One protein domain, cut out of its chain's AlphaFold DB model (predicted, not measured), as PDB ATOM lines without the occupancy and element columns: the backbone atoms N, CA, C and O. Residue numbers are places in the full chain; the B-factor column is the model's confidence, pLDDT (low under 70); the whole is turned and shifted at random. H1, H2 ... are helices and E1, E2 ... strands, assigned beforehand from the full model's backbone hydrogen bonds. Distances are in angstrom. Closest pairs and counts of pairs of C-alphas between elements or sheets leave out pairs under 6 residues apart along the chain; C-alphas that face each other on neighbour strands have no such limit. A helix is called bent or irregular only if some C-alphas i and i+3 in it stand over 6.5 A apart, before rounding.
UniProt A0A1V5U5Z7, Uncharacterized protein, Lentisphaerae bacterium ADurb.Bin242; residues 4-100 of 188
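What this domain is: This is residues 4 to 100 of the 188 residues of an uncharacterized protein of Lentisphaerae bacterium ADurb.Bin242 (UniProt A0A1V5U5Z7). A sheet of three strands, E1, E5 and E4, stands in the middle, with the long helix H3 over one face and H1 and short H2 over the other; the hairpin E2 and E3 lies beyond one end of it. There are 97 residues with three named helices and five named strands, in the order H1 E1 H2 E2 E3 E4 E5 H3. The larger sheet, E1 E5 E4, is mixed. The class is mixed, helices and strands; the whole is compact, with a radius of gyration of the C-alphas of 13.0 A, and spans 34 by 33 by 22 A.

How they stand to each other: Begin with H1, residues 4 to 15, which stands up from the sheet of E1, residues 18 to 22, E5, residues 74 to 79, and E4, residues 66 to 71; its closest C-alpha pair with E5 is Val 13 and Gly 74, 4.8 A. E1 and E5 are parallel; find N 19 and O 75 at 2.9 A. H2, residues 39 to 43, is on the same face and touches H1 residues 6 to 10 alone, closest C-alphas Glu 10 and Leu 39, 5.5 A. E2, residues 49 to 53, and E3, residues 56 to 59, form a hairpin, with N 50 and O 58 at 2.9 A; both are apart from E5. E4 and E5 form another, with N 69 and O 76 at 2.9 A. H3, residues 82 to 99, is on the opposite face and runs along the strands, at 5 degrees to E5 on the local plane; with H1 this gives three layers, helices on both faces of a sheet. Every O i to N i+4 pair is within hydrogen-bond range in H1 and H2, and 10 of 14 in H3.

Where its parts are: Find C-alpha 4 at (-6.741, 2.322, 88.034); H1 runs 16.7 A from there. E4 measures 15.9 A and E5 16.9 A. H3 runs 20.4 A to C-alpha 99 at (9.516, 3.631, 68.492); it is irregular, C-alphas 83 and 86 being 7.8 A apart, with a kink of 79 degrees near residue 89.

The domain as a whole: The farthest C-alphas, Phe 31 and Lys 97, are 35.9 A apart. The printed part has no cut. The link from E1 to H2, residues 23 to 38, is long. No printed residue is under 70 in pLDDT.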
ATOM      1  N   ALA A   4      -6.678   3.489  88.908       92.94
ATOM      2  CA  ALA A   4      -6.741   2.322  88.034       92.94
ATOM      3  C   ALA A   4      -6.097   2.570  86.659       92.94
ATOM      4  O   ALA A   4      -5.391   1.697  86.153       92.94
ATOM      5  N   LEU A   5      -6.328   3.741  86.051       93.81
ATOM      6  CA  LEU A   5      -5.707   4.095  84.773       93.81
ATOM      7  C   LEU A   5      -4.203   4.314  84.936       93.81
ATOM      8  O   LEU A   5      -3.425   3.800  84.140       93.81
ATOM      9  N   ASP A   6      -3.799   5.016  85.992       93.50
ATOM     10  CA  ASP A   6      -2.391   5.270  86.287       93.50
ATOM     11  C   ASP A   6      -1.605   3.960  86.457       93.50
ATOM     12  O   ASP A   6      -0.589   3.769  85.795       93.50
ATOM     13  N   ARG A   7      -2.139   2.986  87.210       94.62
ATOM     14  CA  ARG A   7      -1.518   1.658  87.349       94.62
ATOM     15  C   ARG A   7      -1.361   0.936  86.007       94.62
ATOM     16  O   ARG A   7      -0.307   0.369  85.741       94.62
ATOM     17  N   LYS A   8      -2.385   0.976  85.145       96.69
ATOM     18  CA  LYS A   8      -2.318   0.363  83.807       96.69
ATOM     19  C   LYS A   8      -1.248   1.015  82.932       96.69
ATOM     20  O   LYS A   8      -0.521   0.309  82.239       96.69
ATOM     21  N   LEU A   9      -1.145   2.345  82.959       96.62
ATOM     22  CA  LEU A   9      -0.116   3.073  82.216       96.62
ATOM     23  C   LEU A   9       1.280   2.773  82.769       96.62
ATOM     24  O   LEU A   9       2.205   2.556  81.989       96.62
ATOM     25  N   GLU A  10       1.433   2.690  84.092       96.12
ATOM     26  CA  GLU A  10       2.686   2.269  84.718       96.12
ATOM     27  C   GLU A  10       3.112   0.870  84.278       96.12
ATOM     28  O   GLU A  10       4.262   0.685  83.888       96.12
ATOM     29  N   GLU A  11       2.214  -0.113  84.325       97.56
ATOM     30  CA  GLU A  11       2.490  -1.488  83.891       97.56
ATOM     31  C   GLU A  11       2.855  -1.546  82.400       97.56
ATOM     32  O   GLU A  11       3.854  -2.171  82.024       97.56
ATOM     33  N   TYR A  12       2.100  -0.839  81.553       97.75
ATOM     34  CA  TYR A  12       2.365  -0.741  80.119       97.75
ATOM     35  C   TYR A  12       3.763  -0.181  79.830       97.75
ATOM     36  O   TYR A  12       4.552  -0.834  79.149       97.75
ATOM     37  N   VAL A  13       4.116   0.982  80.387       97.81
ATOM     38  CA  VAL A  13       5.436   1.583  80.133       97.81
ATOM     39  C   VAL A  13       6.542   0.722  80.744       97.81
ATOM     40  O   VAL A  13       7.519   0.395  80.075       97.81
ATOM     41  N   ARG A  14       6.372   0.252  81.985       97.44
ATOM     42  CA  ARG A  14       7.378  -0.569  82.677       97.44
ATOM     43  C   ARG A  14       7.712  -1.853  81.917       97.44
ATOM     44  O   ARG A  14       8.866  -2.283  81.955       97.44
ATOM     45  N   SER A  15       6.733  -2.458  81.242       97.69
ATOM     46  CA  SER A  15       6.912  -3.694  80.469       97.69
ATOM     47  C   SER A  15       7.597  -3.506  79.109       97.69
ATOM     48  O   SER A  15       8.013  -4.499  78.517       97.69
ATOM     49  N   GLY A  16       7.803  -2.266  78.651       96.69
ATOM     50  CA  GLY A  16       8.443  -1.959  77.365       96.69
ATOM     51  C   GLY A  16       7.646  -0.999  76.485       96.69
ATOM     52  O   GLY A  16       8.146  -0.571  75.449       96.69
ATOM     53  N   GLY A  17       6.423  -0.648  76.883       96.38
ATOM     54  CA  GLY A  17       5.594   0.303  76.157       96.38
ATOM     55  C   GLY A  17       6.195   1.707  76.127       96.38
ATOM     56  O   GLY A  17       6.898   2.141  77.043       96.38
ATOM     57  N   VAL A  18       5.874   2.451  75.074       97.00
ATOM     58  CA  VAL A  18       6.204   3.876  74.968       97.00
ATOM     59  C   VAL A  18       4.926   4.679  75.148       97.00
ATOM     60  O   VAL A  18       3.947   4.454  74.434       97.00
ATOM     61  N   LEU A  19       4.931   5.603  76.109       96.75
ATOM     62  CA  LEU A  19       3.846   6.553  76.330       96.75
ATOM     63  C   LEU A  19       4.290   7.942  75.881       96.75
ATOM     64  O   LEU A  19       5.298   8.461  76.357       96.75
ATOM     65  N   ILE A  20       3.519   8.550  74.983       95.50
ATOM     66  CA  ILE A  20       3.674   9.948  74.583       95.50
ATOM     67  C   ILE A  20       2.445  10.698  75.086       95.50
ATOM     68  O   ILE A  20       1.323  10.381  74.695       95.50
ATOM     69  N   ALA A  21       2.654  11.669  75.967       94.56
ATOM     70  CA  ALA A  21       1.598  12.466  76.568       94.56
ATOM     71  C   ALA A  21       1.697  13.931  76.130       94.56
ATOM     72  O   ALA A  21       2.784  14.510  76.098       94.56
ATOM     73  N   PHE A  22       0.545  14.528  75.828       92.56
ATOM     74  CA  PHE A  22       0.393  15.971  75.674       92.56
ATOM     75  C   PHE A  22      -0.067  16.538  77.012       92.56
ATOM     76  O   PHE A  22      -1.142  16.185  77.490       92.56
ATOM     77  N   ALA A  23       0.765  17.397  77.596       92.56
ATOM     78  CA  ALA A  23       0.781  17.772  79.006       92.56
ATOM     79  C   ALA A  23       1.194  16.625  79.963       92.56
ATOM     80  O   ALA A  23       1.099  15.444  79.614       92.56
ATOM     81  N   PRO A  24       1.688  16.949  81.175       93.94
ATOM     82  CA  PRO A  24       2.177  15.953  82.120       93.94
ATOM     83  C   PRO A  24       1.036  15.059  82.642       93.94
ATOM     84  O   PRO A  24       0.096  15.549  83.280       93.94
ATOM     85  N   PRO A  25       1.078  13.737  82.386       93.69
ATOM     86  CA  PRO A  25      -0.008  12.840  82.751       93.69
ATOM     87  C   PRO A  25      -0.072  12.640  84.268       93.69
ATOM     88  O   PRO A  25       0.922  12.326  84.908       93.69
ATOM     89  N   GLY A  26      -1.264  12.753  84.852       92.06
ATOM     90  CA  GLY A  26      -1.494  12.293  86.226       92.06
ATOM     91  C   GLY A  26      -1.006  13.236  87.328       92.06
ATOM     92  O   GLY A  26      -0.962  12.809  88.477       92.06
ATOM     93  N   VAL A  27      -0.720  14.508  87.011       93.81
ATOM     94  CA  VAL A  27      -0.453  15.561  88.018       93.81
ATOM     95  C   VAL A  27      -1.615  15.714  89.000       93.81
ATOM     96  O   VAL A  27      -1.407  15.969  90.183       93.81
ATOM     97  N   PHE A  28      -2.847  15.536  88.516       92.94
ATOM     98  CA  PHE A  28      -4.056  15.583  89.330       92.94
ATOM     99  C   PHE A  28      -4.807  14.250  89.284       92.94
ATOM    100  O   PHE A  28      -4.851  13.568  88.248       92.94
ATOM    101  N   ASN A  29      -5.450  13.885  90.393       91.75
ATOM    102  CA  ASN A  29      -6.377  12.756  90.447       91.75
ATOM    103  C   ASN A  29      -7.719  13.090  89.757       91.75
ATOM    104  O   ASN A  29      -7.888  14.143  89.146       91.75
ATOM    105  N   GLU A  30      -8.662  12.154  89.740       90.94
ATOM    106  CA  GLU A  30     -10.006  12.319  89.161       90.94
ATOM    107  C   GLU A  30     -10.855  13.414  89.827       90.94
ATOM    108  O   GLU A  30     -11.814  13.882  89.227       90.94
ATOM    109  N   PHE A  31     -10.466  13.865  91.021       92.94
ATOM    110  CA  PHE A  31     -11.116  14.946  91.762       92.94
ATOM    111  C   PHE A  31     -10.372  16.285  91.639       92.94
ATOM    112  O   PHE A  31     -10.653  17.214  92.392       92.94
ATOM    113  N   GLY A  32      -9.375  16.383  90.749       90.19
ATOM    114  CA  GLY A  32      -8.577  17.597  90.558       90.19
ATOM    115  C   GLY A  32      -7.571  17.888  91.678       90.19
ATOM    116  O   GLY A  32      -6.961  18.953  91.681       90.19
ATOM    117  N   LYS A  33      -7.365  16.969  92.632       91.44
ATOM    118  CA  LYS A  33      -6.368  17.147  93.700       91.44
ATOM    119  C   LYS A  33      -4.970  16.761  93.203       91.44
ATOM    120  O   LYS A  33      -4.866  15.764  92.482       91.44
ATOM    121  N   PRO A  34      -3.908  17.495  93.592       90.75
ATOM    122  CA  PRO A  34      -2.533  17.139  93.248       90.75
ATOM    123  C   PRO A  34      -2.177  15.714  93.679       90.75
ATOM    124  O   PRO A  34      -2.601  15.258  94.745       90.75
ATOM    125  N   LYS A  35      -1.388  15.026  92.857       88.81
ATOM    126  CA  LYS A  35      -0.958  13.643  93.050       88.81
ATOM    127  C   LYS A  35       0.550  13.522  92.799       88.81
ATOM    128  O   LYS A  35       1.037  13.991  91.777       88.81
ATOM    129  N   ASN A  36       1.263  12.852  93.710       85.00
ATOM    130  CA  ASN A  36       2.733  12.745  93.697       85.00
ATOM    131  C   ASN A  36       3.255  11.295  93.750       85.00
ATOM    132  O   ASN A  36       4.423  11.079  94.052       85.00
ATOM    133  N   ASP A  37       2.402  10.301  93.503       89.25
ATOM    134  CA  ASP A  37       2.712   8.869  93.642       89.25
ATOM    135  C   ASP A  37       2.429   8.044  92.368       89.25
ATOM    136  O   ASP A  37       2.521   6.813  92.384       89.25
ATOM    137  N   GLY A  38       2.088   8.710  91.258       91.38
ATOM    138  CA  GLY A  38       1.770   8.071  89.976       91.38
ATOM    139  C   GLY A  38       2.930   7.966  88.988       91.38
ATOM    140  O   GLY A  38       4.069   8.337  89.302       91.38
ATOM    141  N   LEU A  39       2.628   7.530  87.759       95.00
ATOM    142  CA  LEU A  39       3.609   7.278  86.694       95.00
ATOM    143  C   LEU A  39       4.598   8.435  86.522       95.00
ATOM    144  O   LEU A  39       5.808   8.222  86.502       95.00
ATOM    145  N   LEU A  40       4.083   9.663  86.434       95.69
ATOM    146  CA  LEU A  40       4.889  10.861  86.211       95.69
ATOM    147  C   LEU A  40       5.917  11.090  87.324       95.69
ATOM    148  O   LEU A  40       7.083  11.334  87.032       95.69
ATOM    149  N   SER A  41       5.507  10.957  88.588       94.31
ATOM    150  CA  SER A  41       6.392  11.142  89.747       94.31
ATOM    151  C   SER A  41       7.479  10.069  89.843       94.31
ATOM    152  O   SER A  41       8.587  10.343  90.292       94.31
ATOM    153  N   LYS A  42       7.185   8.848  89.384       95.44
ATOM    154  CA  LYS A  42       8.140   7.735  89.376       95.44
ATOM    155  C   LYS A  42       9.104   7.809  88.193       95.44
ATOM    156  O   LYS A  42      10.254   7.409  88.330       95.44
ATOM    157  N   ALA A  43       8.641   8.299  87.042       96.31
ATOM    158  CA  ALA A  43       9.468   8.513  85.856       96.31
ATOM    159  C   ALA A  43      10.355   9.764  85.979       96.31
ATOM    160  O   ALA A  43      11.466   9.777  85.460       96.31
ATOM    161  N   PHE A  44       9.897  10.787  86.707       95.81
ATOM    162  CA  PHE A  44      10.636  12.020  86.981       95.81
ATOM    163  C   PHE A  44      10.724  12.281  88.499       95.81
ATOM    164  O   PHE A  44      10.038  13.172  89.012       95.81
ATOM    165  N   PRO A  45      11.538  11.507  89.245       94.19
ATOM    166  CA  PRO A  45      11.615  11.622  90.699       94.19
ATOM    167  C   PRO A  45      12.058  13.014  91.146       94.19
ATOM    168  O   PRO A  45      13.064  13.537  90.673       94.19
ATOM    169  N   GLY A  46      11.310  13.607  92.078       91.38
ATOM    170  CA  GLY A  46      11.621  14.920  92.650       91.38
ATOM    171  C   GLY A  46      11.318  16.117  91.744       91.38
ATOM    172  O   GLY A  46      11.425  17.247  92.210       91.38
ATOM    173  N   VAL A  47      10.896  15.893  90.496       93.75
ATOM    174  CA  VAL A  47      10.561  16.974  89.566       93.75
ATOM    175  C   VAL A  47       9.223  17.594  89.941       93.75
ATOM    176  O   VAL A  47       8.195  16.916  90.031       93.75
ATOM    177  N   LYS A  48       9.218  18.916  90.109       92.88
ATOM    178  CA  LYS A  48       8.008  19.689  90.358       92.88
ATOM    179  C   LYS A  48       7.431  20.196  89.043       92.88
ATOM    180  O   LYS A  48       8.008  21.062  88.385       92.88
ATOM    181  N   TRP A  49       6.248  19.698  88.706       93.62
ATOM    182  CA  TRP A  49       5.483  20.160  87.553       93.62
ATOM    183  C   TRP A  49       4.617  21.358  87.940       93.62
ATOM    184  O   TRP A  49       3.786  21.277  88.843       93.62
ATOM    185  N   THR A  50       4.816  22.476  87.254       93.44
ATOM    186  CA  THR A  50       4.034  23.707  87.416       93.44
ATOM    187  C   THR A  50       3.488  24.151  86.071       93.44
ATOM    188  O   THR A  50       3.970  23.711  85.028       93.44
ATOM    189  N   HIS A  51       2.479  25.016  86.076       92.12
ATOM    190  CA  HIS A  51       1.890  25.524  84.846       92.12
ATOM    191  C   HIS A  51       1.489  26.992  84.986       92.12
ATOM    192  O   HIS A  51       1.038  27.416  86.048       92.12
ATOM    193  N   GLU A  52       1.622  27.756  83.903       86.19
ATOM    194  CA  GLU A  52       1.025  29.099  83.799       86.19
ATOM    195  C   GLU A  52      -0.470  28.972  83.488       86.19
ATOM    196  O   GLU A  52      -1.314  29.646  84.069       86.19
ATOM    197  N   ASN A  53      -0.800  28.019  82.619       87.62
ATOM    198  CA  ASN A  53      -2.145  27.554  82.313       87.62
ATOM    199  C   ASN A  53      -2.063  26.071  81.906       87.62
ATOM    200  O   ASN A  53      -0.979  25.562  81.634       87.62
ATOM    201  N   PHE A  54      -3.192  25.367  81.818       85.81
ATOM    202  CA  PHE A  54      -3.200  23.926  81.521       85.81
ATOM    203  C   PHE A  54      -2.611  23.534  80.150       85.81
ATOM    204  O   PHE A  54      -2.403  22.345  79.904       85.81
ATOM    205  N   LEU A  55      -2.314  24.503  79.281       88.19
ATOM    206  CA  LEU A  55      -1.685  24.313  77.976       88.19
ATOM    207  C   LEU A  55      -0.175  24.606  77.983       88.19
ATOM    208  O   LEU A  55       0.474  24.420  76.956       88.19
ATOM    209  N   GLN A  56       0.391  25.058  79.105       91.38
ATOM    210  CA  GLN A  56       1.804  25.408  79.213       91.38
ATOM    211  C   GLN A  56       2.378  25.016  80.574       91.38
ATOM    212  O   GLN A  56       2.184  25.698  81.586       91.38
ATOM    213  N   TRP A  57       3.128  23.919  80.561       94.38
ATOM    214  CA  TRP A  57       3.753  23.313  81.727       94.38
ATOM    215  C   TRP A  57       5.267  23.526  81.747       94.38
ATOM    216  O   TRP A  57       5.913  23.696  80.714       94.38
ATOM    217  N   SER A  58       5.836  23.471  82.944       93.75
ATOM    218  CA  SER A  58       7.272  23.492  83.204       93.75
ATOM    219  C   SER A  58       7.634  22.447  84.254       93.75
ATOM    220  O   SER A  58       6.854  22.207  85.178       93.75
ATOM    221  N   ALA A  59       8.832  21.880  84.145       94.00
ATOM    222  CA  ALA A  59       9.411  20.968  85.129       94.00
ATOM    223  C   ALA A  59      10.593  21.661  85.823       94.00
ATOM    224  O   ALA A  59      11.550  22.066  85.169       94.00
ATOM    225  N   ASP A  60      10.516  21.857  87.141       92.44
ATOM    226  CA  ASP A  60      11.502  22.610  87.939       92.44
ATOM    227  C   ASP A  60      11.796  24.016  87.380       92.44
ATOM    228  O   ASP A  60      12.935  24.476  87.348       92.44
ATOM    229  N   GLY A  61      10.764  24.686  86.859       89.62
ATOM    230  CA  GLY A  61      10.894  25.993  86.206       89.62
ATOM    231  C   GLY A  61      11.503  25.954  84.799       89.62
ATOM    232  O   GLY A  61      11.523  26.982  84.122       89.62
ATOM    233  N   ARG A  62      11.940  24.788  84.307       89.19
ATOM    234  CA  ARG A  62      12.405  24.618  82.927       89.19
ATOM    235  C   ARG A  62      11.216  24.532  81.980       89.19
ATOM    236  O   ARG A  62      10.318  23.705  82.162       89.19
ATOM    237  N   LYS A  63      11.224  25.394  80.965       85.31
ATOM    238  CA  LYS A  63      10.273  25.382  79.850       85.31
ATOM    239  C   LYS A  63      10.933  24.683  78.670       85.31
ATOM    240  O   LYS A  63      11.610  25.319  77.870       85.31
ATOM    241  N   GLU A  64      10.755  23.372  78.598       85.62
ATOM    242  CA  GLU A  64      11.162  22.578  77.440       85.62
ATOM    243  C   GLU A  64       9.920  22.078  76.711       85.62
ATOM    244  O   GLU A  64       8.868  21.853  77.310       85.62
ATOM    245  N   ASP A  65      10.045  21.916  75.400       86.12
ATOM    246  CA  ASP A  65       8.940  21.473  74.559       86.12
ATOM    247  C   ASP A  65       8.578  19.999  74.791       86.12
ATOM    248  O   ASP A  65       7.400  19.631  74.757       86.12
ATOM    249  N   CYS A  66       9.577  19.158  75.068       92.94
ATOM    250  CA  CYS A  66       9.402  17.733  75.308       92.94
ATOM    251  C   CYS A  66      10.383  17.237  76.376       92.94
ATOM    252  O   CYS A  66      11.592  17.348  76.203       92.94
ATOM    253  N   PHE A  67       9.859  16.624  77.434       94.75
ATOM    254  CA  PHE A  67      10.643  15.918  78.445       94.75
ATOM    255  C   PHE A  67      10.576  14.417  78.187       94.75
ATOM    256  O   PHE A  67       9.511  13.888  77.874       94.75
ATOM    257  N   GLY A  68      11.691  13.710  78.350       95.69
ATOM    258  CA  GLY A  68      11.751  12.261  78.182       95.69
ATOM    259  C   GLY A  68      12.421  11.588  79.372       95.69
ATOM    260  O   GLY A  68      13.463  12.055  79.824       95.69
ATOM    261  N   ALA A  69      11.859  10.477  79.845       96.69
ATOM    262  CA  ALA A  69      12.486   9.643  80.865       96.69
ATOM    263  C   ALA A  69      12.273   8.145  80.590       96.69
ATOM    264  O   ALA A  69      11.166   7.736  80.213       96.69
ATOM    265  N   PRO A  70      13.306   7.304  80.792       96.75
ATOM    266  CA  PRO A  70      13.126   5.860  80.806       96.75
ATOM    267  C   PRO A  70      12.298   5.442  82.026       96.75
ATOM    268  O   PRO A  70      12.440   6.003  83.112       96.75
ATOM    269  N   PHE A  71      11.459   4.419  81.867       96.94
ATOM    270  CA  PHE A  71      10.705   3.847  82.982       96.94
ATOM    271  C   PHE A  71      10.546   2.335  82.812       96.94
ATOM    272  O   PHE A  71       9.821   1.855  81.942       96.94
ATOM    273  N   GLY A  72      11.249   1.566  83.649       96.06
ATOM    274  CA  GLY A  72      11.380   0.123  83.455       96.06
ATOM    275  C   GLY A  72      12.061  -0.189  82.119       96.06
ATOM    276  O   GLY A  72      13.156   0.303  81.861       96.06
ATOM    277  N   LYS A  73      11.412  -1.001  81.279       97.12
ATOM    278  CA  LYS A  73      11.887  -1.335  79.925       97.12
ATOM    279  C   LYS A  73      11.406  -0.357  78.845       97.12
ATOM    280  O   LYS A  73      11.828  -0.489  77.701       97.12
ATOM    281  N   GLY A  74      10.499   0.562  79.177       97.38
ATOM    282  CA  GLY A  74       9.880   1.486  78.230       97.38
ATOM    283  C   GLY A  74      10.310   2.934  78.426       97.38
ATOM    284  O   GLY A  74      11.335   3.236  79.046       97.38
ATOM    285  N   PHE A  75       9.512   3.850  77.878       97.62
ATOM    286  CA  PHE A  75       9.822   5.279  77.876       97.62
ATOM    287  C   PHE A  75       8.567   6.142  78.022       97.62
ATOM    288  O   PHE A  75       7.528   5.847  77.427       97.62
ATOM    289  N   LEU A  76       8.690   7.239  78.764       97.62
ATOM    290  CA  LEU A  76       7.681   8.288  78.862       97.62
ATOM    291  C   LEU A  76       8.202   9.565  78.195       97.62
ATOM    292  O   LEU A  76       9.266  10.058  78.563       97.62
ATOM    293  N   TYR A  77       7.434  10.107  77.252       96.62
ATOM    294  CA  TYR A  77       7.632  11.433  76.672       96.62
ATOM    295  C   TYR A  77       6.469  12.350  77.055       96.62
ATOM    296  O   TYR A  77       5.306  11.961  76.946       96.62
ATOM    297  N   VAL A  78       6.778  13.572  77.474       95.69
ATOM    298  CA  VAL A  78       5.812  14.586  77.901       95.69
ATOM    299  C   VAL A  78       6.021  15.850  77.081       95.69
ATOM    300  O   VAL A  78       7.006  16.559  77.275       95.69
ATOM    301  N   PHE A  79       5.078  16.158  76.195       94.31
ATOM    302  CA  PHE A  79       5.019  17.435  75.487       94.31
ATOM    303  C   PHE A  79       4.347  18.475  76.382       94.31
ATOM    304  O   PHE A  79       3.122  18.496  76.514       94.31
ATOM    305  N   ALA A  80       5.149  19.310  77.040       92.31
ATOM    306  CA  ALA A  80       4.693  20.200  78.107       92.31
ATOM    307  C   ALA A  80       3.907  21.426  77.604       92.31
ATOM    308  O   ALA A  80       3.174  22.040  78.380       92.31
ATOM    309  N   ALA A  81       4.003  21.749  76.312       90.38
ATOM    310  CA  ALA A  81       3.257  22.835  75.677       90.38
ATOM    311  C   ALA A  81       2.482  22.337  74.439       90.38
ATOM    312  O   ALA A  81       2.950  22.512  73.312       90.38
ATOM    313  N   PRO A  82       1.294  21.716  74.604       83.62
ATOM    314  CA  PRO A  82       0.502  21.207  73.479       83.62
ATOM    315  C   PRO A  82       0.138  22.270  72.434       83.62
ATOM    316  O   PRO A  82       0.008  21.954  71.256       83.62
ATOM    317  N   THR A  83       0.024  23.538  72.835       86.06
ATOM    318  CA  THR A  83      -0.218  24.671  71.922       86.06
ATOM    319  C   THR A  83       0.917  24.899  70.929       86.06
ATOM    320  O   THR A  83       0.687  25.459  69.864       86.06
ATOM    321  N   ARG A  84       2.127  24.430  71.243       86.75
ATOM    322  CA  ARG A  84       3.309  24.502  70.378       86.75
ATOM    323  C   ARG A  84       3.519  23.210  69.591       86.75
ATOM    324  O   ARG A  84       4.636  22.894  69.194       86.75
ATOM    325  N   PHE A  85       2.471  22.405  69.399       84.88
ATOM    326  CA  PHE A  85       2.611  21.135  68.689       84.88
ATOM    327  C   PHE A  85       3.128  21.315  67.261       84.88
ATOM    328  O   PHE A  85       3.974  20.531  66.842       84.88
ATOM    329  N   GLU A  86       2.683  22.344  66.537       88.19
ATOM    330  CA  GLU A  86       3.157  22.580  65.168       88.19
ATOM    331  C   GLU A  86       4.674  22.828  65.120       88.19
ATOM    332  O   GLU A  86       5.357  22.208  64.301       88.19
ATOM    333  N   ASP A  87       5.228  23.597  66.067       89.12
ATOM    334  CA  ASP A  87       6.684  23.783  66.219       89.12
ATOM    335  C   ASP A  87       7.401  22.446  66.488       89.12
ATOM    336  O   ASP A  87       8.519  22.195  66.034       89.12
ATOM    337  N   ASN A  88       6.728  21.554  67.217       85.56
ATOM    338  CA  ASN A  88       7.252  20.281  67.698       85.56
ATOM    339  C   ASN A  88       6.939  19.084  66.792       85.56
ATOM    340  O   ASN A  88       7.383  17.963  67.063       85.56
ATOM    341  N   LYS A  89       6.214  19.296  65.693       88.19
ATOM    342  CA  LYS A  89       5.709  18.240  64.809       88.19
ATOM    343  C   LYS A  89       6.827  17.366  64.261       88.19
ATOM    344  O   LYS A  89       6.706  16.143  64.238       88.19
ATOM    345  N   LYS A  90       7.954  17.970  63.871       87.44
ATOM    346  CA  LYS A  90       9.129  17.235  63.379       87.44
ATOM    347  C   LYS A  90       9.711  16.313  64.455       87.44
ATOM    348  O   LYS A  90       9.995  15.152  64.169       87.44
ATOM    349  N   SER A  91       9.841  16.808  65.684       87.19
ATOM    350  CA  SER A  91      10.332  16.033  66.829       87.19
ATOM    351  C   SER A  91       9.372  14.901  67.189       87.19
ATOM    352  O   SER A  91       9.805  13.764  67.362       87.19
ATOM    353  N   PHE A  92       8.066  15.173  67.208       90.88
ATOM    354  CA  PHE A  92       7.035  14.161  67.428       90.88
ATOM    355  C   PHE A  92       7.081  13.049  66.372       90.88
ATOM    356  O   PHE A  92       7.155  11.872  66.717       90.88
ATOM    357  N   LEU A  93       7.128  13.400  65.084       88.44
ATOM    358  CA  LEU A  93       7.249  12.419  64.001       88.44
ATOM    359  C   LEU A  93       8.554  11.618  64.096       88.44
ATOM    360  O   LEU A  93       8.561  10.422  63.809       88.44
ATOM    361  N   SER A  94       9.653  12.243  64.524       87.81
ATOM    362  CA  SER A  94      10.911  11.536  64.781       87.81
ATOM    363  C   SER A  94      10.793  10.544  65.941       87.81
ATOM    364  O   SER A  94      11.372   9.463  65.864       87.81
ATOM    365  N   LEU A  95      10.048  10.878  67.001       91.25
ATOM    366  CA  LEU A  95       9.776   9.960  68.109       91.25
ATOM    367  C   LEU A  95       8.910   8.781  67.665       91.25
ATOM    368  O   LEU A  95       9.230   7.646  68.009       91.25
ATOM    369  N   LEU A  96       7.870   9.026  66.863       89.31
ATOM    370  CA  LEU A  96       7.068   7.946  66.286       89.31
ATOM    371  C   LEU A  96       7.944   7.016  65.442       89.31
ATOM    372  O   LEU A  96       7.937   5.815  65.671       89.31
ATOM    373  N   LYS A  97       8.777   7.560  64.547       87.25
ATOM    374  CA  LYS A  97       9.711   6.767  63.726       87.25
ATOM    375  C   LYS A  97      10.729   5.972  64.548       87.25
ATOM    376  O   LYS A  97      11.174   4.925  64.102       87.25
ATOM    377  N   LYS A  98      11.124   6.474  65.720       90.44
ATOM    378  CA  LYS A  98      12.073   5.797  66.614       90.44
ATOM    379  C   LYS A  98      11.462   4.569  67.293       90.44
ATOM    380  O   LYS A  98      12.181   3.607  67.543       90.44
ATOM    381  N   HIS A  99      10.176   4.630  67.637       90.69
ATOM    382  CA  HIS A  99       9.516   3.631  68.492       90.69
ATOM    383  C   HIS A  99       8.472   2.782  67.774       90.69
ATOM    384  O   HIS A  99       7.994   1.799  68.334       90.69
ATOM    385  N   MET A 100       8.106   3.154  66.554       86.69
ATOM    386  CA  MET A 100       7.182   2.406  65.719       86.69
ATOM    387  C   MET A 100       7.925   1.844  64.523       86.69
ATOM    388  O   MET A 100       8.726   2.540  63.903       86.69
TER     389      MET A 100